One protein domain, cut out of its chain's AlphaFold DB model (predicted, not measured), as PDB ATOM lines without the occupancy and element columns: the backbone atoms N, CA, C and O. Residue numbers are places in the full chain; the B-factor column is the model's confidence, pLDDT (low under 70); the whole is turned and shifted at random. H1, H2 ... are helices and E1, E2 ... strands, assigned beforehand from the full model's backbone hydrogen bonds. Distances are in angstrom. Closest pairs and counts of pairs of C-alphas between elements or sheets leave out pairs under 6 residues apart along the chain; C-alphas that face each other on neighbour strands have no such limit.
ATOM      1  N   MET A  48     -14.047 -24.336  29.490       92.38
ATOM      2  CA  MET A  48     -14.378 -24.025  30.878       92.38
ATOM      3  C   MET A  48     -15.713 -24.670  31.260       92.38
ATOM      4  O   MET A  48     -16.721 -24.507  30.572       92.38
ATOM      5  N   PHE A  49     -15.736 -25.365  32.395       92.94
ATOM      6  CA  PHE A  49     -16.937 -26.001  32.927       92.94
ATOM      7  C   PHE A  49     -17.653 -25.056  33.893       92.94
ATOM      8  O   PHE A  49     -17.336 -24.987  35.081       92.94
ATOM      9  N   ALA A  50     -18.643 -24.326  33.384       93.00
ATOM     10  CA  ALA A  50     -19.536 -23.537  34.221       93.00
ATOM     11  C   ALA A  50     -20.467 -24.475  35.006       93.00
ATOM     12  O   ALA A  50     -21.348 -25.106  34.428       93.00
ATOM     13  N   ARG A  51     -20.285 -24.573  36.329       92.12
ATOM     14  CA  ARG A  51     -21.057 -25.505  37.174       92.12
ATOM     15  C   ARG A  51     -22.567 -25.324  37.027       92.12
ATOM     16  O   ARG A  51     -23.271 -26.312  36.898       92.12
ATOM     17  N   HIS A  52     -23.065 -24.091  36.939       91.19
ATOM     18  CA  HIS A  52     -24.496 -23.811  36.754       91.19
ATOM     19  C   HIS A  52     -25.072 -24.321  35.413       91.19
ATOM     20  O   HIS A  52     -26.287 -24.404  35.263       91.19
ATOM     21  N   HIS A  53     -24.220 -24.676  34.446       92.06
ATOM     22  CA  HIS A  53     -24.610 -25.314  33.187       92.06
ATOM     23  C   HIS A  53     -24.584 -26.842  33.238       92.06
ATOM     24  O   HIS A  53     -25.072 -27.469  32.300       92.06
ATOM     25  N   LEU A  54     -24.040 -27.447  34.294       93.38
ATOM     26  CA  LEU A  54     -23.999 -28.895  34.454       93.38
ATOM     27  C   LEU A  54     -25.228 -29.394  35.223       93.38
ATOM     28  O   LEU A  54     -25.726 -28.697  36.117       93.38
ATOM     29  N   PRO A  55     -25.699 -30.621  34.942       92.38
ATOM     30  CA  PRO A  55     -26.648 -31.287  35.822       92.38
ATOM     31  C   PRO A  55     -26.082 -31.365  37.245       92.38
ATOM     32  O   PRO A  55     -24.876 -31.516  37.435       92.38
ATOM     33  N   ASN A  56     -26.942 -31.203  38.253       90.19
ATOM     34  CA  ASN A  56     -26.557 -31.227  39.673       90.19
ATOM     35  C   ASN A  56     -25.464 -30.211  40.075       90.19
ATOM     36  O   ASN A  56     -24.933 -30.278  41.179       90.19
ATOM     37  N   GLN A  57     -25.136 -29.252  39.202       91.50
ATOM     38  CA  GLN A  57     -24.088 -28.247  39.397       91.50
ATOM     39  C   GLN A  57     -22.677 -28.814  39.641       91.50
ATOM     40  O   GLN A  57     -21.822 -28.160  40.246       91.50
ATOM     41  N   MET A  58     -22.410 -30.026  39.155       91.56
ATOM     42  CA  MET A  58     -21.156 -30.742  39.384       91.56
ATOM     43  C   MET A  58     -20.767 -31.549  38.146       91.56
ATOM     44  O   MET A  58     -21.625 -32.026  37.415       91.56
ATOM     45  N   LEU A  59     -19.464 -31.724  37.907       92.75
ATOM     46  CA  LEU A  59     -18.966 -32.639  36.879       92.75
ATOM     47  C   LEU A  59     -19.030 -34.076  37.418       92.75
ATOM     48  O   LEU A  59     -18.095 -34.530  38.072       92.75
ATOM     49  N   SER A  60     -20.156 -34.757  37.202       90.12
ATOM     50  CA  SER A  60     -20.443 -36.079  37.782       90.12
ATOM     51  C   SER A  60     -20.323 -37.253  36.803       90.12
ATOM     52  O   SER A  60     -20.401 -38.400  37.231       90.12
ATOM     53  N   ASP A  61     -20.102 -36.999  35.510       92.69
ATOM     54  CA  ASP A  61     -19.869 -38.030  34.488       92.69
ATOM     55  C   ASP A  61     -18.741 -37.593  33.534       92.69
ATOM     56  O   ASP A  61     -18.323 -36.435  33.502       92.69
ATOM     57  N   ARG A  62     -18.250 -38.542  32.737       91.00
ATOM     58  CA  ARG A  62     -17.219 -38.371  31.708       91.00
ATOM     59  C   ARG A  62     -17.794 -38.023  30.334       91.00
ATOM     60  O   ARG A  62     -17.043 -37.578  29.474       91.00
ATOM     61  N   ILE A  63     -19.091 -38.259  30.100       93.50
ATOM     62  CA  ILE A  63     -19.743 -37.982  28.809       93.50
ATOM     63  C   ILE A  63     -20.660 -36.770  28.925       93.50
ATOM     64  O   ILE A  63     -21.639 -36.787  29.666       93.50
ATOM     65  N   LEU A  64     -20.365 -35.750  28.121       94.25
ATOM     66  CA  LEU A  64     -21.129 -34.514  28.012       94.25
ATOM     67  C   LEU A  64     -21.196 -34.037  26.551       94.25
ATOM     68  O   LEU A  64     -20.269 -34.286  25.779       94.25
ATOM     69  N   PRO A  65     -22.268 -33.335  26.164       95.06
ATOM     70  CA  PRO A  65     -22.351 -32.681  24.867       95.06
ATOM     71  C   PRO A  65     -21.442 -31.445  24.821       95.06
ATOM     72  O   PRO A  65     -21.553 -30.533  25.644       95.06
ATOM     73  N   LEU A  66     -20.567 -31.409  23.820       94.38
ATOM     74  CA  LEU A  66     -19.690 -30.282  23.517       94.38
ATOM     75  C   LEU A  66     -20.173 -29.597  22.236       94.38
ATOM     76  O   LEU A  66     -20.502 -30.268  21.260       94.38
ATOM     77  N   VAL A  67     -20.196 -28.268  22.237       95.06
ATOM     78  CA  VAL A  67     -20.441 -27.455  21.043       95.06
ATOM     79  C   VAL A  67     -19.145 -26.762  20.664       95.06
ATOM     80  O   VAL A  67     -18.456 -26.218  21.528       95.06
ATOM     81  N   VAL A  68     -18.830 -26.778  19.371       95.44
ATOM     82  CA  VAL A  68     -17.667 -26.095  18.799       95.44
ATOM     83  C   VAL A  68     -18.159 -25.064  17.793       95.44
ATOM     84  O   VAL A  68     -18.974 -25.379  16.925       95.44
ATOM     85  N   ALA A  69     -17.683 -23.826  17.915       94.38
ATOM     86  CA  ALA A  69     -17.981 -22.783  16.945       94.38
ATOM     87  C   ALA A  69     -17.405 -23.170  15.564       94.38
ATOM     88  O   ALA A  69     -16.221 -23.515  15.474       94.38
ATOM     89  N   PRO A  70     -18.202 -23.107  14.481       92.94
ATOM     90  CA  PRO A  70     -17.758 -23.547  13.158       92.94
ATOM     91  C   PRO A  70     -16.710 -22.611  12.544       92.94
ATOM     92  O   PRO A  70     -15.982 -23.015  11.644       92.94
ATOM     93  N   THR A  71     -16.613 -21.373  13.028       93.44
ATOM     94  CA  THR A  71     -15.662 -20.368  12.550       93.44
ATOM     95  C   THR A  71     -14.553 -20.115  13.572       93.44
ATOM     96  O   THR A  71     -14.766 -20.312  14.777       93.44
ATOM     97  N   PRO A  72     -13.380 -19.626  13.127       92.12
ATOM     98  CA  PRO A  72     -12.316 -19.205  14.026       92.12
ATOM     99  C   PRO A  72     -12.818 -18.239  15.114       92.12
ATOM    100  O   PRO A  72     -13.685 -17.403  14.836       92.12
ATOM    101  N   PRO A  73     -12.301 -18.348  16.351       93.19
ATOM    102  CA  PRO A  73     -11.186 -19.201  16.776       93.19
ATOM    103  C   PRO A  73     -11.611 -20.606  17.258       93.19
ATOM    104  O   PRO A  73     -10.892 -21.225  18.033       93.19
ATOM    105  N   HIS A  74     -12.770 -21.129  16.834       93.69
ATOM    106  CA  HIS A  74     -13.245 -22.472  17.208       93.69
ATOM    107  C   HIS A  74     -13.387 -22.671  18.727       93.69
ATOM    108  O   HIS A  74     -12.893 -23.633  19.325       93.69
ATOM    109  N   PHE A  75     -14.087 -21.733  19.368       93.25
ATOM    110  CA  PHE A  75     -14.451 -21.847  20.775       93.25
ATOM    111  C   PHE A  75     -15.216 -23.142  21.034       93.25
ATOM    112  O   PHE A  75     -16.171 -23.458  20.323       93.25
ATOM    113  N   ALA A  76     -14.811 -23.855  22.078       95.06
ATOM    114  CA  ALA A  76     -15.489 -25.049  22.542       95.06
ATOM    115  C   ALA A  76     -16.117 -24.780  23.912       95.06
ATOM    116  O   ALA A  76     -15.474 -24.234  24.810       95.06
ATOM    117  N   PHE A  77     -17.374 -25.171  24.090       94.81
ATOM    118  CA  PHE A  77     -18.046 -25.076  25.381       94.81
ATOM    119  C   PHE A  77     -18.987 -26.253  25.597       94.81
ATOM    120  O   PHE A  77     -19.509 -26.855  24.656       94.81
ATOM    121  N   VAL A  78     -19.206 -26.587  26.865       95.25
ATOM    122  CA  VAL A  78     -20.191 -27.596  27.251       95.25
ATOM    123  C   VAL A  78     -21.579 -27.028  27.000       95.25
ATOM    124  O   VAL A  78     -21.906 -25.962  27.525       95.25
ATOM    125  N   LEU A  79     -22.400 -27.732  26.221       95.44
ATOM    126  CA  LEU A  79     -23.788 -27.328  26.010       95.44
ATOM    127  C   LEU A  79     -24.478 -27.212  27.384       95.44
ATOM    128  O   LEU A  79     -24.301 -28.105  28.208       95.44
ATOM    129  N   PRO A  80     -25.266 -26.169  27.675       94.62
ATOM    130  CA  PRO A  80     -25.972 -26.094  28.951       94.62
ATOM    131  C   PRO A  80     -27.000 -27.222  29.131       94.62
ATOM    132  O   PRO A  80     -27.728 -27.556  28.195       94.62
ATOM    133  N   ALA A  81     -27.101 -27.771  30.348       94.62
ATOM    134  CA  ALA A  81     -27.932 -28.932  30.701       94.62
ATOM    135  C   ALA A  81     -29.407 -28.818  30.286       94.62
ATOM    136  O   ALA A  81     -30.050 -29.821  29.982       94.62
ATOM    137  N   VAL A  82     -29.952 -27.602  30.210       93.69
ATOM    138  CA  VAL A  82     -31.333 -27.374  29.755       93.69
ATOM    139  C   VAL A  82     -31.583 -27.837  28.316       93.69
ATOM    140  O   VAL A  82     -32.695 -28.251  27.986       93.69
ATOM    141  N   TYR A  83     -30.540 -27.843  27.484       94.44
ATOM    142  CA  TYR A  83     -30.591 -28.298  26.096       94.44
ATOM    143  C   TYR A  83     -30.212 -29.774  25.932       94.44
ATOM    144  O   TYR A  83     -30.188 -30.281  24.812       94.44
ATOM    145  N   TRP A  84     -29.902 -30.491  27.017       94.25
ATOM    146  CA  TRP A  84     -29.473 -31.882  26.901       94.25
ATOM    147  C   TRP A  84     -30.651 -32.793  26.537       94.25
ATOM    148  O   TRP A  84     -31.772 -32.602  27.028       94.25
ATOM    149  N   PRO A  85     -30.421 -33.827  25.712       93.69
ATOM    150  CA  PRO A  85     -31.360 -34.930  25.556       93.69
ATOM    151  C   PRO A  85     -31.650 -35.606  26.901       93.69
ATOM    152  O   PRO A  85     -30.741 -35.788  27.711       93.69
ATOM    153  N   GLN A  86     -32.896 -36.037  27.113       93.50
ATOM    154  CA  GLN A  86     -33.338 -36.651  28.372       93.50
ATOM    155  C   GLN A  86     -32.458 -37.838  28.802       93.50
ATOM    156  O   GLN A  86     -32.009 -37.881  29.941       93.50
ATOM    157  N   ARG A  87     -32.085 -38.710  27.857       93.75
ATOM    158  CA  ARG A  87     -31.178 -39.850  28.092       93.75
ATOM    159  C   ARG A  87     -29.832 -39.476  28.730       93.75
ATOM    160  O   ARG A  87     -29.243 -40.279  29.443       93.75
ATOM    161  N   LEU A  88     -29.304 -38.281  28.439       93.56
ATOM    162  CA  LEU A  88     -28.042 -37.823  29.029       93.56
ATOM    163  C   LEU A  88     -28.256 -37.294  30.445       93.56
ATOM    164  O   LEU A  88     -27.410 -37.523  31.298       93.56
ATOM    165  N   LEU A  89     -29.387 -36.634  30.703       93.75
ATOM    166  CA  LEU A  89     -29.757 -36.194  32.049       93.75
ATOM    167  C   LEU A  89     -29.963 -37.396  32.981       93.75
ATOM    168  O   LEU A  89     -29.388 -37.428  34.064       93.75
ATOM    169  N   GLU A  90     -30.679 -38.422  32.517       93.25
ATOM    170  CA  GLU A  90     -30.904 -39.670  33.260       93.25
ATOM    171  C   GLU A  90     -29.597 -40.382  33.598       93.25
ATOM    172  O   GLU A  90     -29.388 -40.796  34.735       93.25
ATOM    173  N   ARG A  91     -28.676 -40.463  32.630       92.56
ATOM    174  CA  ARG A  91     -27.338 -41.015  32.854       92.56
ATOM    175  C   ARG A  91     -26.583 -40.267  33.955       92.56
ATOM    176  O   ARG A  91     -25.886 -40.889  34.749       92.56
ATOM    177  N   TRP A  92     -26.735 -38.949  34.009       93.56
ATOM    178  CA  TRP A  92     -26.148 -38.104  35.049       93.56
ATOM    179  C   TRP A  92     -26.926 -38.146  36.375       93.56
ATOM    180  O   TRP A  92     -26.558 -37.438  37.314       93.56
ATOM    181  N   GLY A  93     -27.994 -38.948  36.468       91.75
ATOM    182  CA  GLY A  93     -28.866 -39.019  37.640       91.75
ATOM    183  C   GLY A  93     -29.564 -37.692  37.927       91.75
ATOM    184  O   GLY A  93     -29.699 -37.309  39.086       91.75
ATOM    185  N   ALA A  94     -29.925 -36.942  36.883       87.81
ATOM    186  CA  ALA A  94     -30.481 -35.604  36.995       87.81
ATOM    187  C   ALA A  94     -31.817 -35.467  36.259       87.81
ATOM    188  O   ALA A  94     -32.055 -36.074  35.215       87.81
ATOM    189  N   GLU A  95     -32.663 -34.585  36.778       82.50
ATOM    190  CA  GLU A  95     -33.857 -34.112  36.085       82.50
ATOM    191  C   GLU A  95     -33.548 -32.856  35.262       82.50
ATOM    192  O   GLU A  95     -32.531 -32.181  35.454       82.50
ATOM    193  N   ARG A  96     -34.441 -32.516  34.328       83.69
ATOM    194  CA  ARG A  96     -34.253 -31.354  33.456       83.69
ATOM    195  C   ARG A  96     -34.281 -30.052  34.269       83.69
ATOM    196  O   ARG A  96     -35.283 -29.767  34.928       83.69
ATOM    197  N   PRO A  97     -33.232 -29.214  34.197       79.38
ATOM    198  CA  PRO A  97     -33.222 -27.947  34.909       79.38
ATOM    199  C   PRO A  97     -34.188 -26.940  34.270       79.38
ATOM    200  O   PRO A  97     -34.288 -26.829  33.048       79.38
ATOM    201  N   LEU A  98     -34.882 -26.173  35.113       74.00
ATOM    202  CA  LEU A  98     -35.740 -25.068  34.681       74.00
ATOM    203  C   LEU A  98     -34.890 -23.849  34.291       74.00
ATOM    204  O   LEU A  98     -34.014 -23.442  35.054       74.00
ATOM    205  N   LEU A  99     -35.215 -23.202  33.165       65.88
ATOM    206  CA  LEU A  99     -34.505 -22.017  32.648       65.88
ATOM    207  C   LEU A  99     -34.366 -20.882  33.680       65.88
ATOM    208  O   LEU A  99     -33.343 -20.202  33.725       65.88
ATOM    209  N   ALA A 100     -35.361 -20.704  34.555       60.06
ATOM    210  CA  ALA A 100     -35.351 -19.676  35.597       60.06
ATOM    211  C   ALA A 100     -34.220 -19.849  36.632       60.06
ATOM    212  O   ALA A 100     -33.808 -18.876  37.256       60.06
ATOM    213  N   ARG A 101     -33.691 -21.068  36.806       60.62
ATOM    214  CA  ARG A 101     -32.620 -21.374  37.770       60.62
ATOM    215  C   ARG A 101     -31.211 -21.096  37.234       60.62
ATOM    216  O   ARG A 101     -30.264 -21.176  38.006       60.62
ATOM    217  N   MET A 102     -31.070 -20.769  35.946       59.12
ATOM    218  CA  MET A 102     -29.772 -20.625  35.267       59.12
ATOM    219  C   MET A 102     -29.308 -19.165  35.114       59.12
ATOM    220  O   MET A 102     -28.228 -18.923  34.591       59.12
ATOM    221  N   ARG A 103     -30.107 -18.188  35.569       57.66
ATOM    222  CA  ARG A 103     -29.754 -16.757  35.594       57.66
ATOM    223  C   ARG A 103     -29.143 -16.379  36.950       57.66
ATOM    224  O   ARG A 103     -29.843 -15.798  37.776       57.66
ATOM    225  N   LYS A 104     -27.885 -16.736  37.202       55.19
ATOM    226  CA  LYS A 104     -27.073 -16.165  38.289       55.19
ATOM    227  C   LYS A 104     -25.615 -16.090  37.879       55.19
ATOM    228  O   LYS A 104     -25.130 -17.094  37.317       55.19
TER     229      LYS A 104
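Overview. This is residues 48 to 104 of the 104 residues of an uncharacterized protein of Rhodopirellula sallentina SM41 (UniProt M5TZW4). Little regular structure is here: loops make most of the model, with a small two-strand hairpin, E1 and E2, towards one end of its length and the short helix H1 towards the other. Short H2 lies away from both, near the chain's last residue. The 57 printed residues hold E1, E2, H1 and H2 in that order, a mixed class with only 16 residues in named elements. The whole is compact, with a radius of gyration of the C-alphas of 11.7 A and spans of 34 by 25 by 17 A.

Along the chain. Residues 48 to 65 have no named element. Find C-alpha 66 at (-19.690, -30.282, 23.517); there E1, residues 66 to 68, begins and runs 6.6 A. E2, residues 76 to 78, runs 7.1 A. Next come H1, residues 86 to 91, 8.7 A, and H2, residues 99 to 102, 5.6 A, ending at C-alpha 102 (-29.772, -20.625, 35.267).

Arrangement. Look first at the hairpin: E1 and E2 are antiparallel at 154 degrees, with N 67 and O 77 2.9 A apart, within hydrogen-bond range. H1 and H2 are apart, and both are apart from E1. In H1 every O i to N i+4 pair is within hydrogen-bond range; H2 is too short for such a pair.

Size, cuts and confidence. The farthest C-alphas, Pro 72 and Gly 93, are 35.0 A apart. The printed part has no cut, and its three links between named elements are short. Residues 99 to 104 have pLDDT under 70.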